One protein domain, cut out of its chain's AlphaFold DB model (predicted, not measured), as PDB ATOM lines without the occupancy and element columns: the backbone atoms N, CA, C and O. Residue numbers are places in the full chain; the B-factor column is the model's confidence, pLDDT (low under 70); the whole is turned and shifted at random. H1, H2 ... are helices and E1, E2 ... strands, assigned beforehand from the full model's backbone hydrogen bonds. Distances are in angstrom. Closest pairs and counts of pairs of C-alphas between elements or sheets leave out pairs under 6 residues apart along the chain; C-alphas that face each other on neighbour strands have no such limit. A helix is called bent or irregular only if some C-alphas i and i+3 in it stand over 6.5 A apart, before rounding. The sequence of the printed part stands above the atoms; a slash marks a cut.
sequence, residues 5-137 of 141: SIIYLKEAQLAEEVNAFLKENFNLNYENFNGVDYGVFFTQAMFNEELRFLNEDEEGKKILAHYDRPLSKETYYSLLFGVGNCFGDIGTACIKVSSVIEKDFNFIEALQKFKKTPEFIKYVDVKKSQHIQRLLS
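This is residues 5 to 137 of the 141 residues of an uncharacterized protein of Chryseobacterium greenlandense (UniProt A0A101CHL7). The model has two unequal lobes: a body built on the small sheet E4, E1, E5, with parts of H1, H5 and H6 along it and H7 beside its strands, and a loosely closed lobe of H2, H3 and H4 that reaches away from the body and makes the longest axis. H1 and H5 meet near their last residues as a corner, and the small hairpin E2, E3 packs beside H2, between H2 and H1. There are 133 residues printed, with seven named helices and five named strands in the order E1 H1 E2 E3 H2 H3 H4 E4 H5 H6 E5 H7; the class is mixed, helices and strands. Both sheets, E4 - E1 - E5 and E2 - E3, are antiparallel. The whole is compact, with a radius of gyration of the C-alphas of 15.4 A and spans of 46 by 30 by 29 A.

In the larger sheet, E1 is residues 5 to 9, 13.1 A long, with C-alpha 5 at (43.593, -33.074, -13.282). E4 is residues 92 to 96, also 13.1 A, and E5 is residues 124 to 130, 11.6 A. H1 is residues 12 to 26, 20.7 A; it is irregular, with C-alphas 13 and 16 standing 7.2 A apart. H5 is residues 102 to 114, 19.0 A; it is irregular, but only just: C-alphas 103 and 106 are 6.7 A apart. H6 is residues 118 to 123, and H7 is residues 132 to 135, with C-alpha 135 at (43.746, -26.807, -13.599). The short strands E2 and E3 are residues 31 to 33 and 36 to 38. H2 is residues 44 to 56, 18.0 A, H3 is residues 58 to 62 with C-alpha 58 at (31.474, -51.037, -37.138), and H4 is residues 73 to 81, 11.6 A.

E1 is the inner strand of the larger sheet. It is antiparallel to E4 at 169 degrees, with N 7 and O 93 within hydrogen-bond range at 2.9 A. It is antiparallel to E5 at 148 degrees, with N 125 and O 8 at 2.8 A. E4, H5, H6 and E5 form a split strand-helix-strand unit, two strands running the same way with helices between them in the chain and E1 between them in the sheet; its crossover is right-handed. H1 only grazes this sheet with residues 12 to 18, and H6 with residues 120 to 123. H7 stands at the sheet's level, at a height of 2.4 A. H1, with residues 22 to 26 alone, touches H5; the closest C-alphas, of Phe 26 and Ala 110, are 5.4 A apart, and the lines are about perpendicular at 81 degrees. E2 and E3 form a hairpin, with N 38 and O 31 at 2.8 A. The closest C-alphas of E3 and H2 are those of Val 36 and Met 46, 6.4 A. H2 and H3 touch only at the corner, Leu 54 and Gly 60 having the closest C-alphas at 4.0 A. H2 and H4 are close but not clearly touching, with the C-alphas of Leu 51 and Tyr 76 at 7.0 A. H2, H3 and H4 are not on the larger sheet. In H2, H4 and H6 every O i to N i+4 pair is within hydrogen-bond range; H1 has 9 of 11, H5 7 of 9, H3 0 of 1 but 1 of 2 O i to N i+3 pairs, and H7 is too short for an O i to N i+4 pair.

The two C-alphas farthest apart, of Asp 68 and Lys 116, are 46.0 A apart. The printed part has no cut. No link is long; H3 to H4 and H4 to E4, with 10 residues each, are short but not tight. The mean pLDDT of the printed part is 91.2, and residues 84 and 86 are under 70.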
ATOM      1  N   SER A   5      44.417 -33.429 -14.426       92.31
ATOM      2  CA  SER A   5      43.593 -33.074 -13.282       92.31
ATOM      3  C   SER A   5      42.359 -33.956 -13.289       92.31
ATOM      4  O   SER A   5      41.692 -34.065 -14.316       92.31
ATOM      5  N   ILE A   6      42.092 -34.573 -12.142       93.38
ATOM      6  CA  ILE A   6      40.928 -35.424 -11.925       93.38
ATOM      7  C   ILE A   6      40.086 -34.750 -10.853       93.38
ATOM      8  O   ILE A   6      40.539 -34.583  -9.718       93.38
ATOM      9  N   ILE A   7      38.878 -34.334 -11.217       94.81
ATOM     10  CA  ILE A   7      37.926 -33.724 -10.292       94.81
ATOM     11  C   ILE A   7      36.891 -34.776  -9.932       94.81
ATOM     12  O   ILE A   7      36.218 -35.295 -10.818       94.81
ATOM     13  N   TYR A   8      36.752 -35.064  -8.641       94.88
ATOM     14  CA  TYR A   8      35.724 -35.970  -8.137       94.88
ATOM     15  C   TYR A   8      34.509 -35.181  -7.673       94.88
ATOM     16  O   TYR A   8      34.637 -34.194  -6.946       94.88
ATOM     17  N   LEU A   9      33.326 -35.663  -8.035       95.81
ATOM     18  CA  LEU A   9      32.110 -35.322  -7.311       95.81
ATOM     19  C   LEU A   9      32.079 -36.064  -5.970       95.81
ATOM     20  O   LEU A   9      32.651 -37.148  -5.830       95.81
ATOM     21  N   LYS A  10      31.394 -35.488  -4.980       95.19
ATOM     22  CA  LYS A  10      31.129 -36.160  -3.699       95.19
ATOM     23  C   LYS A  10      30.251 -37.393  -3.882       95.19
ATOM     24  O   LYS A  10      30.445 -38.390  -3.197       95.19
ATOM     25  N   GLU A  11      29.320 -37.320  -4.828       94.75
ATOM     26  CA  GLU A  11      28.441 -38.416  -5.213       94.75
ATOM     27  C   GLU A  11      28.456 -38.553  -6.738       94.75
ATOM     28  O   GLU A  11      28.091 -37.620  -7.453       94.75
ATOM     29  N   ALA A  12      28.878 -39.714  -7.247       91.56
ATOM     30  CA  ALA A  12      29.029 -39.942  -8.687       91.56
ATOM     31  C   ALA A  12      27.701 -39.840  -9.459       91.56
ATOM     32  O   ALA A  12      27.679 -39.389 -10.601       91.56
ATOM     33  N   GLN A  13      26.587 -40.198  -8.813       93.69
ATOM     34  CA  GLN A  13      25.234 -40.123  -9.375       93.69
ATOM     35  C   GLN A  13      24.787 -38.695  -9.729       93.69
ATOM     36  O   GLN A  13      23.902 -38.525 -10.558       93.69
ATOM     37  N   LEU A  14      25.426 -37.667  -9.157       94.75
ATOM     38  CA  LEU A  14      25.112 -36.266  -9.448       94.75
ATOM     39  C   LEU A  14      25.760 -35.763 -10.745       94.75
ATOM     40  O   LEU A  14      25.581 -34.606 -11.103       94.75
ATOM     41  N   ALA A  15      26.521 -36.597 -11.461       95.50
ATOM     42  CA  ALA A  15      27.227 -36.185 -12.675       95.50
ATOM     43  C   ALA A  15      26.299 -35.613 -13.755       95.50
ATOM     44  O   ALA A  15      26.649 -34.623 -14.393       95.50
ATOM     45  N   GLU A  16      25.111 -36.194 -13.933       94.88
ATOM     46  CA  GLU A  16      24.119 -35.701 -14.896       94.88
ATOM     47  C   GLU A  16      23.575 -34.327 -14.488       94.88
ATOM     48  O   GLU A  16      23.580 -33.402 -15.298       94.88
ATOM     49  N   GLU A  17      23.202 -34.164 -13.216       95.12
ATOM     50  CA  GLU A  17      22.734 -32.890 -12.654       95.12
ATOM     51  C   GLU A  17      23.804 -31.798 -12.775       95.12
ATOM     52  O   GLU A  17      23.523 -30.687 -13.225       95.12
ATOM     53  N   VAL A  18      25.051 -32.113 -12.414       95.81
ATOM     54  CA  VAL A  18      26.161 -31.158 -12.483       95.81
ATOM     55  C   VAL A  18      26.461 -30.788 -13.932       95.81
ATOM     56  O   VAL A  18      26.676 -29.614 -14.216       95.81
ATOM     57  N   ASN A  19      26.438 -31.738 -14.868       96.19
ATOM     58  CA  ASN A  19      26.604 -31.425 -16.287       96.19
ATOM     59  C   ASN A  19      25.477 -30.531 -16.810       96.19
ATOM     60  O   ASN A  19      25.768 -29.551 -17.490       96.19
ATOM     61  N   ALA A  20      24.217 -30.810 -16.470       94.88
ATOM     62  CA  ALA A  20      23.097 -29.953 -16.855       94.88
ATOM     63  C   ALA A  20      23.277 -28.527 -16.310       94.88
ATOM     64  O   ALA A  20      23.226 -27.560 -17.072       94.88
ATOM     65  N   PHE A  21      23.626 -28.399 -15.026       95.00
ATOM     66  CA  PHE A  21      23.946 -27.110 -14.412       95.00
ATOM     67  C   PHE A  21      25.074 -26.387 -15.157       95.00
ATOM     68  O   PHE A  21      24.959 -25.197 -15.456       95.00
ATOM     69  N   LEU A  22      26.160 -27.094 -15.483       95.12
ATOM     70  CA  LEU A  22      27.300 -26.507 -16.176       95.12
ATOM     71  C   LEU A  22      26.948 -26.049 -17.602       95.12
ATOM     72  O   LEU A  22      27.387 -24.976 -18.023       95.12
ATOM     73  N   LYS A  23      26.147 -26.839 -18.324       94.12
ATOM     74  CA  LYS A  23      25.620 -26.523 -19.659       94.12
ATOM     75  C   LYS A  23      24.813 -25.228 -19.640       94.12
ATOM     76  O   LYS A  23      25.102 -24.311 -20.405       94.12
ATOM     77  N   GLU A  24      23.852 -25.139 -18.724       93.62
ATOM     78  CA  GLU A  24      22.909 -24.021 -18.619       93.62
ATOM     79  C   GLU A  24      23.569 -22.724 -18.136       93.62
ATOM     80  O   GLU A  24      23.232 -21.642 -18.615       93.62
ATOM     81  N   ASN A  25      24.525 -22.817 -17.206       94.19
ATOM     82  CA  ASN A  25      25.060 -21.643 -16.510       94.19
ATOM     83  C   ASN A  25      26.403 -21.145 -17.061       94.19
ATOM     84  O   ASN A  25      26.782 -20.003 -16.793       94.19
ATOM     85  N   PHE A  26      27.135 -21.965 -17.825       92.19
ATOM     86  CA  PHE A  26      28.473 -21.607 -18.319       92.19
ATOM     87  C   PHE A  26      28.649 -21.763 -19.832       92.19
ATOM     88  O   PHE A  26      29.785 -21.808 -20.301       92.19
ATOM     89  N   ASN A  27      27.548 -21.778 -20.594       86.06
ATOM     90  CA  ASN A  27      27.544 -21.779 -22.063       86.06
ATOM     91  C   ASN A  27      28.403 -22.904 -22.668       86.06
ATOM     92  O   ASN A  27      29.139 -22.705 -23.636       86.06
ATOM     93  N   LEU A  28      28.344 -24.087 -22.055       89.44
ATOM     94  CA  LEU A  28      29.016 -25.260 -22.587       89.44
ATOM     95  C   LEU A  28      28.116 -25.939 -23.616       89.44
ATOM     96  O   LEU A  28      26.966 -26.261 -23.332       89.44
ATOM     97  N   ASN A  29      28.669 -26.201 -24.796       88.62
ATOM     98  CA  ASN A  29      28.006 -26.984 -25.829       88.62
ATOM     99  C   ASN A  29      28.536 -28.412 -25.768       88.62
ATOM    100  O   ASN A  29      29.702 -28.652 -26.079       88.62
ATOM    101  N   TYR A  30      27.688 -29.338 -25.333       92.25
ATOM    102  CA  TYR A  30      28.017 -30.760 -25.296       92.25
ATOM    103  C   TYR A  30      27.644 -31.422 -26.612       92.25
ATOM    104  O   TYR A  30      26.603 -31.116 -27.198       92.25
ATOM    105  N   GLU A  31      28.495 -32.337 -27.058       92.31
ATOM    106  CA  GLU A  31      28.147 -33.246 -28.140       92.31
ATOM    107  C   GLU A  31      27.067 -34.212 -27.645       92.31
ATOM    108  O   GLU A  31      27.084 -34.631 -26.485       92.31
ATOM    109  N   ASN A  32      26.116 -34.542 -28.516       93.25
ATOM    110  CA  ASN A  32      25.050 -35.484 -28.212       93.25
ATOM    111  C   ASN A  32      25.175 -36.697 -29.129       93.25
ATOM    112  O   ASN A  32      25.126 -36.556 -30.353       93.25
ATOM    113  N   PHE A  33      25.293 -37.879 -28.533       91.94
ATOM    114  CA  PHE A  33      25.301 -39.147 -29.252       91.94
ATOM    115  C   PHE A  33      24.162 -40.012 -28.725       91.94
ATOM    116  O   PHE A  33      24.093 -40.300 -27.535       91.94
ATOM    117  N   ASN A  34      23.229 -40.376 -29.609       91.88
ATOM    118  CA  ASN A  34      22.054 -41.194 -29.284       91.88
ATOM    119  C   ASN A  34      21.258 -40.704 -28.056       91.88
ATOM    120  O   ASN A  34      20.753 -41.498 -27.266       91.88
ATOM    121  N   GLY A  35      21.126 -39.383 -27.899       91.88
ATOM    122  CA  GLY A  35      20.401 -38.779 -26.780       91.88
ATOM    123  C   GLY A  35      21.227 -38.623 -25.501       91.88
ATOM    124  O   GLY A  35      20.709 -38.083 -24.527       91.88
ATOM    125  N   VAL A  36      22.501 -39.020 -25.501       94.19
ATOM    126  CA  VAL A  36      23.428 -38.830 -24.381       94.19
ATOM    127  C   VAL A  36      24.301 -37.608 -24.637       94.19
ATOM    128  O   VAL A  36      25.065 -37.573 -25.598       94.19
ATOM    129  N   ASP A  37      24.202 -36.614 -23.756       93.94
ATOM    130  CA  ASP A  37      25.093 -35.454 -23.754       93.94
ATOM    131  C   ASP A  37      26.443 -35.823 -23.129       93.94
ATOM    132  O   ASP A  37      26.497 -36.227 -21.967       93.94
ATOM    133  N   TYR A  38      27.533 -35.614 -23.867       92.81
ATOM    134  CA  TYR A  38      28.911 -35.818 -23.420       92.81
ATOM    135  C   TYR A  38      29.442 -34.544 -22.746       92.81
ATOM    136  O   TYR A  38      30.121 -33.708 -23.345       92.81
ATOM    137  N   GLY A  39      29.045 -34.371 -21.486       92.81
ATOM    138  CA  GLY A  39      29.452 -33.282 -20.600       92.81
ATOM    139  C   GLY A  39      30.818 -33.456 -19.922       92.81
ATOM    140  O   GLY A  39      31.609 -34.338 -20.242       92.81
ATOM    141  N   VAL A  40      31.093 -32.579 -18.953       93.62
ATOM    142  CA  VAL A  40      32.401 -32.459 -18.280       93.62
ATOM    143  C   VAL A  40      32.685 -33.622 -17.334       93.62
ATOM    144  O   VAL A  40      33.801 -34.137 -17.290       93.62
ATOM    145  N   PHE A  41      31.687 -34.002 -16.538       94.56
ATOM    146  CA  PHE A  41      31.773 -35.128 -15.619       94.56
ATOM    147  C   PHE A  41      31.267 -36.384 -16.310       94.56
ATOM    148  O   PHE A  41      30.154 -36.403 -16.829       94.56
ATOM    149  N   PHE A  42      32.065 -37.444 -16.296       94.31
ATOM    150  CA  PHE A  42      31.731 -38.678 -16.990       94.31
ATOM    151  C   PHE A  42      30.534 -39.375 -16.325       94.31
ATOM    152  O   PHE A  42      30.591 -39.689 -15.136       94.31
ATOM    153  N   THR A  43      29.436 -39.596 -17.049       95.69
ATOM    154  CA  THR A  43      28.200 -40.172 -16.485       95.69
ATOM    155  C   THR A  43      28.086 -41.669 -16.763       95.69
ATOM    156  O   THR A  43      28.755 -42.225 -17.637       95.69
ATOM    157  N   GLN A  44      27.181 -42.340 -16.046       94.75
ATOM    158  CA  GLN A  44      26.832 -43.730 -16.345       94.75
ATOM    159  C   GLN A  44      26.199 -43.871 -17.741       94.75
ATOM    160  O   GLN A  44      26.398 -44.896 -18.394       94.75
ATOM    161  N   ALA A  45      25.461 -42.855 -18.204       95.69
ATOM    162  CA  ALA A  45      24.901 -42.812 -19.551       95.69
ATOM    163  C   ALA A  45      25.998 -42.763 -20.627       95.69
ATOM    164  O   ALA A  45      25.952 -43.576 -21.546       95.69
ATOM    165  N   MET A  46      27.023 -41.909 -20.466       95.62
ATOM    166  CA  MET A  46      28.187 -41.877 -21.369       95.62
ATOM    167  C   MET A  46      28.889 -43.232 -21.410       95.62
ATOM    168  O   MET A  46      29.130 -43.761 -22.486       95.62
ATOM    169  N   PHE A  47      29.142 -43.841 -20.246       95.31
ATOM    170  CA  PHE A  47      29.760 -45.167 -20.176       95.31
ATOM    171  C   PHE A  47      28.976 -46.221 -20.969       95.31
ATOM    172  O   PHE A  47      29.555 -47.017 -21.707       95.31
ATOM    173  N   ASN A  48      27.652 -46.255 -20.791       95.81
ATOM    174  CA  ASN A  48      26.802 -47.228 -21.467       95.81
ATOM    175  C   ASN A  48      26.763 -46.984 -22.980       95.81
ATOM    176  O   ASN A  48      26.789 -47.952 -23.735       95.81
ATOM    177  N   GLU A  49      26.719 -45.722 -23.409       96.69
ATOM    178  CA  GLU A  49      26.709 -45.363 -24.827       96.69
ATOM    179  C   GLU A  49      28.049 -45.661 -25.503       96.69
ATOM    180  O   GLU A  49      28.068 -46.253 -26.578       96.69
ATOM    181  N   GLU A  50      29.178 -45.369 -24.850       94.75
ATOM    182  CA  GLU A  50      30.492 -45.757 -25.372       94.75
ATOM    183  C   GLU A  50      30.631 -47.283 -25.461       94.75
ATOM    184  O   GLU A  50      31.106 -47.804 -26.469       94.75
ATOM    185  N   LEU A  51      30.164 -48.030 -24.453       95.81
ATOM    186  CA  LEU A  51      30.182 -49.494 -24.499       95.81
ATOM    187  C   LEU A  51      29.293 -50.049 -25.619       95.81
ATOM    188  O   LEU A  51      29.684 -51.005 -26.294       95.81
ATOM    189  N   ARG A  52      28.108 -49.459 -25.820       96.19
ATOM    190  CA  ARG A  52      27.210 -49.788 -26.931       96.19
ATOM    191  C   ARG A  52      27.927 -49.555 -28.259       96.19
ATOM    192  O   ARG A  52      28.038 -50.485 -29.054       96.19
ATOM    193  N   PHE A  53      28.503 -48.369 -28.448       95.56
ATOM    194  CA  PHE A  53      29.260 -48.007 -29.644       95.56
ATOM    195  C   PHE A  53      30.393 -49.002 -29.938       95.56
ATOM    196  O   PHE A  53      30.499 -49.521 -31.047       95.56
ATOM    197  N   LEU A  54      31.199 -49.358 -28.933       94.62
ATOM    198  CA  LEU A  54      32.316 -50.300 -29.084       94.62
ATOM    199  C   LEU A  54      31.894 -51.732 -29.446       94.62
ATOM    200  O   LEU A  54      32.706 -52.488 -29.996       94.62
ATOM    201  N   ASN A  55      30.667 -52.122 -29.106       95.00
ATOM    202  CA  ASN A  55      30.134 -53.462 -29.337       95.00
ATOM    203  C   ASN A  55      29.302 -53.572 -30.615       95.00
ATOM    204  O   ASN A  55      29.344 -54.613 -31.274       95.00
ATOM    205  N   GLU A  56      28.547 -52.535 -30.962       94.25
ATOM    206  CA  GLU A  56      27.517 -52.597 -32.000       94.25
ATOM    207  C   GLU A  56      27.968 -51.946 -33.307       94.25
ATOM    208  O   GLU A  56      27.784 -52.539 -34.373       94.25
ATOM    209  N   ASP A  57      28.621 -50.784 -33.229       93.62
ATOM    210  CA  ASP A  57      28.985 -49.989 -34.398       93.62
ATOM    211  C   ASP A  57      30.281 -50.485 -35.050       93.62
ATOM    212  O   ASP A  57      31.280 -50.763 -34.385       93.62
ATOM    213  N   GLU A  58      30.303 -50.561 -36.383       92.62
ATOM    214  CA  GLU A  58      31.474 -51.037 -37.138       92.62
ATOM    215  C   GLU A  58      32.721 -50.168 -36.917       92.62
ATOM    216  O   GLU A  58      33.845 -50.668 -36.946       92.62
ATOM    217  N   GLU A  59      32.548 -48.867 -36.677       92.81
ATOM    218  CA  GLU A  59      33.651 -47.974 -36.307       92.81
ATOM    219  C   GLU A  59      34.124 -48.215 -34.872       92.81
ATOM    220  O   GLU A  59      35.329 -48.300 -34.632       92.81
ATOM    221  N   GLY A  60      33.196 -48.420 -33.937       89.81
ATOM    222  CA  GLY A  60      33.516 -48.741 -32.550       89.81
ATOM    223  C   GLY A  60      34.211 -50.094 -32.399       89.81
ATOM    224  O   GLY A  60      35.153 -50.214 -31.622       89.81
ATOM    225  N   LYS A  61      33.854 -51.104 -33.200       91.56
ATOM    226  CA  LYS A  61      34.535 -52.416 -33.213       91.56
ATOM    227  C   LYS A  61      35.997 -52.335 -33.660       91.56
ATOM    228  O   LYS A  61      36.805 -53.170 -33.254       91.56
ATOM    229  N   LYS A  62      36.359 -51.335 -34.474       92.19
ATOM    230  CA  LYS A  62      37.762 -51.081 -34.856       92.19
ATOM    231  C   LYS A  62      38.575 -50.535 -33.681       92.19
ATOM    232  O   LYS A  62      39.788 -50.737 -33.628       92.19
ATOM    233  N   ILE A  63      37.923 -49.870 -32.730       88.31
ATOM    234  CA  ILE A  63      38.533 -49.444 -31.470       88.31
ATOM    235  C   ILE A  63      38.633 -50.679 -30.568       88.31
ATOM    236  O   ILE A  63      37.671 -51.416 -30.394       88.31
ATOM    237  N   LEU A  64      39.814 -50.952 -30.003       86.75
ATOM    238  CA  LEU A  64      40.071 -52.186 -29.237       86.75
ATOM    239  C   LEU A  64      39.813 -53.466 -30.061       86.75
ATOM    240  O   LEU A  64      39.244 -54.432 -29.550       86.75
ATOM    241  N   ALA A  65      40.254 -53.483 -31.324       87.75
ATOM    242  CA  ALA A  65      40.058 -54.597 -32.261       87.75
ATOM    243  C   ALA A  65      40.636 -55.947 -31.787       87.75
ATOM    244  O   ALA A  65      40.276 -56.993 -32.313       87.75
ATOM    245  N   HIS A  66      41.539 -55.934 -30.803       89.62
ATOM    246  CA  HIS A  66      42.146 -57.138 -30.227       89.62
ATOM    247  C   HIS A  66      41.299 -57.801 -29.129       89.62
ATOM    248  O   HIS A  66      41.701 -58.841 -28.619       89.62
ATOM    249  N   TYR A  67      40.179 -57.195 -28.729       88.69
ATOM    250  CA  TYR A  67      39.293 -57.747 -27.707       88.69
ATOM    251  C   TYR A  67      38.098 -58.452 -28.341       88.69
ATOM    252  O   TYR A  67      37.404 -57.862 -29.176       88.69
ATOM    253  N   ASP A  68      37.814 -59.664 -27.864       89.50
ATOM    254  CA  ASP A  68      36.616 -60.408 -28.238       89.50
ATOM    255  C   ASP A  68      35.347 -59.611 -27.922       89.50
ATOM    256  O   ASP A  68      35.274 -58.854 -26.946       89.50
ATOM    257  N   ARG A  69      34.342 -59.772 -28.784       89.06
ATOM    258  CA  ARG A  69      33.054 -59.092 -28.665       89.06
ATOM    259  C   ARG A  69      31.945 -60.075 -28.279       89.06
ATOM    260  O   ARG A  69      31.947 -61.202 -28.773       89.06
ATOM    261  N   PRO A  70      30.967 -59.642 -27.463       93.06
ATOM    262  CA  PRO A  70      30.840 -58.306 -26.869       93.06
ATOM    263  C   PRO A  70      31.796 -58.078 -25.683       93.06
ATOM    264  O   PRO A  70      32.017 -58.972 -24.870       93.06
ATOM    265  N   LEU A  71      32.318 -56.856 -25.552       93.69
ATOM    266  CA  LEU A  71      32.971 -56.380 -24.335       93.69
ATOM    267  C   LEU A  71      31.952 -56.354 -23.193       93.69
ATOM    268  O   LEU A  71      30.867 -55.781 -23.338       93.69
ATOM    269  N   SER A  72      32.317 -56.931 -22.049       94.56
ATOM    270  CA  SER A  72      31.517 -56.811 -20.830       94.56
ATOM    271  C   SER A  72      31.681 -55.424 -20.201       94.56
ATOM    272  O   SER A  72      32.666 -54.719 -20.448       94.56
ATOM    273  N   LYS A  73      30.728 -55.041 -19.341       94.00
ATOM    274  CA  LYS A  73      30.822 -53.795 -18.568       94.00
ATOM    275  C   LYS A  73      32.069 -53.784 -17.694       94.00
ATOM    276  O   LYS A  73      32.757 -52.778 -17.634       94.00
ATOM    277  N   GLU A  74      32.388 -54.902 -17.060       92.94
ATOM    278  CA  GLU A  74      33.536 -55.051 -16.166       92.94
ATOM    279  C   GLU A  74      34.854 -54.926 -16.934       92.94
ATOM    280  O   GLU A  74      35.772 -54.234 -16.483       92.94
ATOM    281  N   THR A  75      34.943 -55.549 -18.115       92.06
ATOM    282  CA  THR A  75      36.109 -55.418 -18.993       92.06
ATOM    283  C   THR A  75      36.291 -53.969 -19.415       92.06
ATOM    284  O   THR A  75      37.381 -53.424 -19.261       92.06
ATOM    285  N   TYR A  76      35.231 -53.320 -19.897       92.06
ATOM    286  CA  TYR A  76      35.333 -51.945 -20.366       92.06
ATOM    287  C   TYR A  76      35.611 -50.949 -19.236       92.06
ATOM    288  O   TYR A  76      36.464 -50.075 -19.372       92.06
ATOM    289  N   TYR A  77      34.984 -51.143 -18.078       92.19
ATOM    290  CA  TYR A  77      35.274 -50.381 -16.870       92.19
ATOM    291  C   TYR A  77      36.747 -50.509 -16.474       92.19
ATOM    292  O   TYR A  77      37.412 -49.507 -16.231       92.19
ATOM    293  N   SER A  78      37.297 -51.726 -16.480       90.12
ATOM    294  CA  SER A  78      38.721 -51.950 -16.201       90.12
ATOM    295  C   SER A  78      39.625 -51.294 -17.250       90.12
ATOM    296  O   SER A  78      40.695 -50.796 -16.915       90.12
ATOM    297  N   LEU A  79      39.201 -51.249 -18.513       88.50
ATOM    298  CA  LEU A  79      39.951 -50.587 -19.581       88.50
ATOM    299  C   LEU A  79      39.970 -49.066 -19.452       88.50
ATOM    300  O   LEU A  79      40.990 -48.464 -19.772       88.50
ATOM    301  N   LEU A  80      38.883 -48.458 -18.980       87.06
ATOM    302  CA  LEU A  80      38.790 -47.013 -18.776       87.06
ATOM    303  C   LEU A  80      39.398 -46.566 -17.442       87.06
ATOM    304  O   LEU A  80      40.186 -45.624 -17.403       87.06
ATOM    305  N   PHE A  81      39.051 -47.250 -16.352       87.56
ATOM    306  CA  PHE A  81      39.306 -46.818 -14.970       87.56
ATOM    307  C   PHE A  81      40.249 -47.750 -14.198       87.56
ATOM    308  O   PHE A  81      40.514 -47.538 -13.017       87.56
ATOM    309  N   GLY A  82      40.763 -48.803 -14.839       82.25
ATOM    310  CA  GLY A  82      41.685 -49.743 -14.206       82.25
ATOM    311  C   GLY A  82      43.042 -49.141 -13.836       82.25
ATOM    312  O   GLY A  82      43.402 -48.018 -14.197       82.25
ATOM    313  N   VAL A  83      43.825 -49.935 -13.104       73.94
ATOM    314  CA  VAL A  83      45.139 -49.543 -12.583       73.94
ATOM    315  C   VAL A  83      46.061 -49.095 -13.722       73.94
ATOM    316  O   VAL A  83      46.359 -49.865 -14.630       73.94
ATOM    317  N   GLY A  84      46.545 -47.853 -13.644       67.19
ATOM    318  CA  GLY A  84      47.438 -47.252 -14.642       67.19
ATOM    319  C   GLY A  84      46.751 -46.310 -15.634       67.19
ATOM    320  O   GLY A  84      47.454 -45.609 -16.365       67.19
ATOM    321  N   ASN A  85      45.416 -46.229 -15.626       74.12
ATOM    322  CA  ASN A  85      44.681 -45.238 -16.405       74.12
ATOM    323  C   ASN A  85      44.638 -43.866 -15.727       74.12
ATOM    324  O   ASN A  85      44.784 -43.723 -14.515       74.12
ATOM    325  N   CYS A  86      44.451 -42.832 -16.547       66.06
ATOM    326  CA  CYS A  86      44.363 -41.441 -16.104       66.06
ATOM    327  C   CYS A  86      42.935 -40.980 -15.780       66.06
ATOM    328  O   CYS A  86      42.755 -39.836 -15.367       66.06
ATOM    329  N   PHE A  87      41.929 -41.830 -15.984       70.75
ATOM    330  CA  PHE A  87      40.549 -41.542 -15.603       70.75
ATOM    331  C   PHE A  87      40.304 -41.975 -14.158       70.75
ATOM    332  O   PHE A  87      40.835 -42.989 -13.714       70.75
ATOM    333  N   GLY A  88      39.533 -41.175 -13.417       77.75
ATOM    334  CA  GLY A  88      39.249 -41.447 -12.013       77.75
ATOM    335  C   GLY A  88      38.206 -42.544 -11.846       77.75
ATOM    336  O   GLY A  88      38.517 -43.606 -11.327       77.75
ATOM    337  N   ASP A  89      36.969 -42.242 -12.234       87.88
ATOM    338  CA  ASP A  89      35.802 -43.133 -12.201       87.88
ATOM    339  C   ASP A  89      34.624 -42.439 -12.920       87.88
ATOM    340  O   ASP A  89      34.730 -41.279 -13.345       87.88
ATOM    341  N   ILE A  90      33.467 -43.089 -12.980       91.06
ATOM    342  CA  ILE A  90      32.185 -42.418 -13.200       91.06
ATOM    343  C   ILE A  90      32.010 -41.308 -12.150       91.06
ATOM    344  O   ILE A  90      32.349 -41.449 -10.974       91.06
ATOM    345  N   GLY A  91      31.496 -40.163 -12.586       91.69
ATOM    346  CA  GLY A  91      31.367 -38.955 -11.779       91.69
ATOM    347  C   GLY A  91      32.659 -38.157 -11.642       91.69
ATOM    348  O   GLY A  91      32.770 -37.329 -10.735       91.69
ATOM    349  N   THR A  92      33.635 -38.388 -12.523       93.44
ATOM    350  CA  THR A  92      34.869 -37.599 -12.564       93.44
ATOM    351  C   THR A  92      35.003 -36.792 -13.841       93.44
ATOM    352  O   THR A  92      34.580 -37.222 -14.911       93.44
ATOM    353  N   ALA A  93      35.609 -35.614 -13.724       92.50
ATOM    354  CA  ALA A  93      36.116 -34.868 -14.868       92.50
ATOM    355  C   ALA A  93      37.625 -35.104 -14.975       92.50
ATOM    356  O   ALA A  93      38.338 -34.956 -13.979       92.50
ATOM    357  N   CYS A  94      38.113 -35.454 -16.166       90.81
ATOM    358  CA  CYS A  94      39.534 -35.680 -16.422       90.81
ATOM    359  C   CYS A  94      40.029 -34.753 -17.534       90.81
ATOM    360  O   CYS A  94      39.576 -34.839 -18.671       90.81
ATOM    361  N   ILE A  95      40.970 -33.864 -17.205       89.19
ATOM    362  CA  ILE A  95      41.527 -32.888 -18.153       89.19
ATOM    363  C   ILE A  95      43.050 -32.948 -18.111       89.19
ATOM    364  O   ILE A  95      43.669 -32.879 -17.047       89.19
ATOM    365  N   LYS A  96      43.685 -33.044 -19.280       88.50
ATOM    366  CA  LYS A  96      45.145 -33.081 -19.396       88.50
ATOM    367  C   LYS A  96      45.740 -31.684 -19.202       88.50
ATOM    368  O   LYS A  96      45.780 -30.872 -20.115       88.50
ATOM    369  N   VAL A  97      46.291 -31.419 -18.022       87.81
ATOM    370  CA  VAL A  97      46.870 -30.109 -17.670       87.81
ATOM    371  C   VAL A  97      48.316 -29.915 -18.132       87.81
ATOM    372  O   VAL A  97      48.842 -28.808 -18.052       87.81
ATOM    373  N   SER A  98      48.999 -30.969 -18.585       84.25
ATOM    374  CA  SER A  98      50.361 -30.845 -19.131       84.25
ATOM    375  C   SER A  98      50.401 -30.416 -20.599       84.25
ATOM    376  O   SER A  98      51.486 -30.200 -21.126       84.25
ATOM    377  N   SER A  99      49.258 -30.400 -21.285       84.56
ATOM    378  CA  SER A  99      49.145 -30.056 -22.703       84.56
ATOM    379  C   SER A  99      47.693 -29.697 -22.985       84.56
ATOM    380  O   SER A  99      46.944 -30.532 -23.490       84.56
ATOM    381  N   VAL A 100      47.318 -28.485 -22.597       84.38
ATOM    382  CA  VAL A 100      45.991 -27.927 -22.854       84.38
ATOM    383  C   VAL A 100      45.945 -27.462 -24.301       84.38
ATOM    384  O   VAL A 100      46.885 -26.817 -24.762       84.38
ATOM    385  N   ILE A 101      44.874 -27.797 -25.006       85.06
ATOM    386  CA  ILE A 101      44.620 -27.313 -26.366       85.06
ATOM    387  C   ILE A 101      43.354 -26.453 -26.389       85.06
ATOM    388  O   ILE A 101      42.564 -26.498 -25.452       85.06
ATOM    389  N   GLU A 102      43.146 -25.674 -27.452       84.62
ATOM    390  CA  GLU A 102      42.050 -24.688 -27.531       84.62
ATOM    391  C   GLU A 102      40.668 -25.282 -27.228       84.62
ATOM    392  O   GLU A 102      39.860 -24.659 -26.542       84.62
ATOM    393  N   LYS A 103      40.406 -26.526 -27.652       82.44
ATOM    394  CA  LYS A 103      39.130 -27.206 -27.368       82.44
ATOM    395  C   LYS A 103      38.859 -27.389 -25.866       82.44
ATOM    396  O   LYS A 103      37.706 -27.499 -25.463       82.44
ATOM    397  N   ASP A 104      39.905 -27.425 -25.041       85.31
ATOM    398  CA  ASP A 104      39.796 -27.596 -23.592       85.31
ATOM    399  C   ASP A 104      39.520 -26.260 -22.882       85.31
ATOM    400  O   ASP A 104      39.079 -26.255 -21.732       85.31
ATOM    401  N   PHE A 105      39.762 -25.115 -23.538       89.12
ATOM    402  CA  PHE A 105      39.664 -23.792 -22.915       89.12
ATOM    403  C   PHE A 105      38.254 -23.492 -22.421       89.12
ATOM    404  O   PHE A 105      38.100 -23.078 -21.274       89.12
ATOM    405  N   ASN A 106      37.225 -23.789 -23.218       88.06
ATOM    406  CA  ASN A 106      35.834 -23.572 -22.811       88.06
ATOM    407  C   ASN A 106      35.490 -24.356 -21.535       88.06
ATOM    408  O   ASN A 106      34.881 -23.817 -20.611       88.06
ATOM    409  N   PHE A 107      35.941 -25.611 -21.440       88.81
ATOM    410  CA  PHE A 107      35.732 -26.436 -20.252       88.81
ATOM    411  C   PHE A 107      36.501 -25.916 -19.040       88.81
ATOM    412  O   PHE A 107      35.952 -25.858 -17.940       88.81
ATOM    413  N   ILE A 108      37.759 -25.511 -19.224       91.50
ATOM    414  CA  ILE A 108      38.577 -24.967 -18.137       91.50
ATOM    415  C   ILE A 108      37.988 -23.643 -17.643       91.50
ATOM    416  O   ILE A 108      37.875 -23.456 -16.432       91.50
ATOM    417  N   GLU A 109      37.564 -22.753 -18.539       92.44
ATOM    418  CA  GLU A 109      36.952 -21.476 -18.174       92.44
ATOM    419  C   GLU A 109      35.639 -21.697 -17.411       92.44
ATOM    420  O   GLU A 109      35.416 -21.092 -16.357       92.44
ATOM    421  N   ALA A 110      34.795 -22.618 -17.885       93.00
ATOM    422  CA  ALA A 110      33.570 -22.995 -17.193       93.00
ATOM    423  C   ALA A 110      33.858 -23.570 -15.801       93.00
ATOM    424  O   ALA A 110      33.221 -23.164 -14.836       93.00
ATOM    425  N   LEU A 111      34.866 -24.435 -15.648       93.56
ATOM    426  CA  LEU A 111      35.271 -24.968 -14.341       93.56
ATOM    427  C   LEU A 111      35.850 -23.885 -13.414       93.56
ATOM    428  O   LEU A 111      35.606 -23.906 -12.205       93.56
ATOM    429  N   GLN A 112      36.578 -22.905 -13.956       93.81
ATOM    430  CA  GLN A 112      37.078 -21.749 -13.204       93.81
ATOM    431  C   GLN A 112      35.952 -20.821 -12.735       93.81
ATOM    432  O   GLN A 112      36.023 -20.296 -11.619       93.81
ATOM    433  N   LYS A 113      34.909 -20.628 -13.553       94.12
ATOM    434  CA  LYS A 113      33.685 -19.906 -13.171       94.12
ATOM    435  C   LYS A 113      32.885 -20.707 -12.144       94.12
ATOM    436  O   LYS A 113      32.558 -20.168 -11.089       94.12
ATOM    437  N   PHE A 114      32.684 -22.002 -12.386       95.00
ATOM    438  CA  PHE A 114      32.004 -22.927 -11.483       95.00
ATOM    439  C   PHE A 114      32.632 -22.921 -10.090       95.00
ATOM    440  O   PHE A 114      31.910 -22.772  -9.112       95.00
ATOM    441  N   LYS A 115      33.970 -22.936  -9.977       94.50
ATOM    442  CA  LYS A 115      34.705 -22.824  -8.698       94.50
ATOM    443  C   LYS A 115      34.248 -21.659  -7.809       94.50
ATOM    444  O   LYS A 115      34.379 -21.733  -6.589       94.50
ATOM    445  N   LYS A 116      33.764 -20.564  -8.399       93.88
ATOM    446  CA  LYS A 116      33.336 -19.355  -7.677       93.88
ATOM    447  C   LYS A 116      31.896 -19.443  -7.156       93.88
ATOM    448  O   LYS A 116      31.446 -18.508  -6.502       93.88
ATOM    449  N   THR A 117      31.186 -20.530  -7.442       95.19
ATOM    450  CA  THR A 117      29.787 -20.740  -7.049       95.19
ATOM    451  C   THR A 117      29.666 -21.582  -5.770       95.19
ATOM    452  O   THR A 117      30.544 -22.411  -5.497       95.19
ATOM    453  N   PRO A 118      28.592 -21.416  -4.974       94.50
ATOM    454  CA  PRO A 118      28.290 -22.308  -3.849       94.50
ATOM    455  C   PRO A 118      28.158 -23.782  -4.263       94.50
ATOM    456  O   PRO A 118      28.541 -24.684  -3.511       94.50
ATOM    457  N   GLU A 119      27.664 -24.031  -5.476       94.94
ATOM    458  CA  GLU A 119      27.453 -25.351  -6.065       94.94
ATOM    459  C   GLU A 119      28.761 -26.134  -6.182       94.94
ATOM    460  O   GLU A 119      28.780 -27.342  -5.954       94.94
ATOM    461  N   PHE A 120      29.889 -25.467  -6.431       94.88
ATOM    462  CA  PHE A 120      31.184 -26.143  -6.453       94.88
ATOM    463  C   PHE A 120      31.506 -26.805  -5.112       94.88
ATOM    464  O   PHE A 120      31.879 -27.974  -5.070       94.88
ATOM    465  N   ILE A 121      31.311 -26.095  -3.999       93.75
ATOM    466  CA  ILE A 121      31.539 -26.657  -2.660       93.75
ATOM    467  C   ILE A 121      30.499 -27.732  -2.350       93.75
ATOM    468  O   ILE A 121      30.820 -28.702  -1.661       93.75
ATOM    469  N   LYS A 122      29.263 -27.583  -2.844       95.44
ATOM    470  CA  LYS A 122      28.198 -28.579  -2.691       95.44
ATOM    471  C   LYS A 122      28.590 -29.900  -3.354       95.44
ATOM    472  O   LYS A 122      28.599 -30.915  -2.660       95.44
ATOM    473  N   TYR A 123      28.966 -29.868  -4.631       96.12
ATOM    474  CA  TYR A 123      29.105 -31.059  -5.469       96.12
ATOM    475  C   TYR A 123      30.519 -31.639  -5.538       96.12
ATOM    476  O   TYR A 123      30.657 -32.854  -5.653       96.12
ATOM    477  N   VAL A 124      31.571 -30.821  -5.459       96.25
ATOM    478  CA  VAL A 124      32.952 -31.271  -5.703       96.25
ATOM    479  C   VAL A 124      33.627 -31.741  -4.414       96.25
ATOM    480  O   VAL A 124      33.636 -31.048  -3.394       96.25
ATOM    481  N   ASP A 125      34.260 -32.912  -4.471       95.50
ATOM    482  CA  ASP A 125      35.173 -33.393  -3.439       95.50
ATOM    483  C   ASP A 125      36.596 -32.903  -3.731       95.50
ATOM    484  O   ASP A 125      37.413 -33.563  -4.382       95.50
ATOM    485  N   VAL A 126      36.909 -31.709  -3.232       93.12
ATOM    486  CA  VAL A 126      38.227 -31.083  -3.412       93.12
ATOM    487  C   VAL A 126      39.346 -31.901  -2.758       93.12
ATOM    488  O   VAL A 126      40.472 -31.861  -3.244       93.12
ATOM    489  N   LYS A 127      39.058 -32.644  -1.678       91.62
ATOM    490  CA  LYS A 127      40.074 -33.431  -0.957       91.62
ATOM    491  C   LYS A 127      40.471 -34.678  -1.739       91.62
ATOM    492  O   LYS A 127      41.644 -35.037  -1.738       91.62
ATOM    493  N   LYS A 128      39.504 -35.322  -2.397       92.25
ATOM    494  CA  LYS A 128      39.740 -36.482  -3.266       92.25
ATOM    495  C   LYS A 128      40.300 -36.080  -4.637       92.25
ATOM    496  O   LYS A 128      41.021 -36.856  -5.262       92.25
ATOM    497  N   SER A 129      39.986 -34.869  -5.099       92.31
ATOM    498  CA  SER A 129      40.428 -34.335  -6.393       92.31
ATOM    499  C   SER A 129      41.940 -34.150  -6.500       92.31
ATOM    500  O   SER A 129      42.610 -33.681  -5.583       92.31
ATOM    501  N   GLN A 130      42.476 -34.461  -7.680       92.69
ATOM    502  CA  GLN A 130      43.901 -34.408  -7.988       92.69
ATOM    503  C   GLN A 130      44.209 -33.254  -8.940       92.69
ATOM    504  O   GLN A 130      43.523 -33.032  -9.941       92.69
ATOM    505  N   HIS A 131      45.266 -32.503  -8.625       91.81
ATOM    506  CA  HIS A 131      45.771 -31.383  -9.433       91.81
ATOM    507  C   HIS A 131      44.731 -30.294  -9.783       91.81
ATOM    508  O   HIS A 131      44.976 -29.466 -10.660       91.81
ATOM    509  N   ILE A 132      43.610 -30.231  -9.055       91.69
ATOM    510  CA  ILE A 132      42.503 -29.300  -9.312       91.69
ATOM    511  C   ILE A 132      42.936 -27.834  -9.228       91.69
ATOM    512  O   ILE A 132      42.551 -27.017 -10.055       91.69
ATOM    513  N   GLN A 133      43.807 -27.488  -8.275       89.94
ATOM    514  CA  GLN A 133      44.330 -26.124  -8.166       89.94
ATOM    515  C   GLN A 133      45.138 -25.722  -9.401       89.94
ATOM    516  O   GLN A 133      45.009 -24.592  -9.862       89.94
ATOM    517  N   ARG A 134      45.918 -26.658  -9.962       90.25
ATOM    518  CA  ARG A 134      46.705 -26.427 -11.175       90.25
ATOM    519  C   ARG A 134      45.783 -26.163 -12.361       90.25
ATOM    520  O   ARG A 134      45.975 -25.155 -13.031       90.25
ATOM    521  N   LEU A 135      44.761 -27.000 -12.558       91.62
ATOM    522  CA  LEU A 135      43.746 -26.807 -13.599       91.62
ATOM    523  C   LEU A 135      43.084 -25.425 -13.489       91.62
ATOM    524  O   LEU A 135      43.047 -24.652 -14.442       91.62
ATOM    525  N   LEU A 136      42.620 -25.081 -12.288       89.50
ATOM    526  CA  LEU A 136      41.888 -23.842 -12.030       89.50
ATOM    527  C   LEU A 136      42.780 -22.586 -12.021       89.50
ATOM    528  O   LEU A 136      42.264 -21.487 -11.839       89.50
ATOM    529  N   SER A 137      44.098 -22.743 -12.184       90.19
ATOM    530  CA  SER A 137      45.071 -21.648 -12.314       90.19
ATOM    531  C   SER A 137      45.604 -21.450 -13.734       90.19
ATOM    532  O   SER A 137      46.382 -20.522 -13.955       90.19
TER     533      SER A 137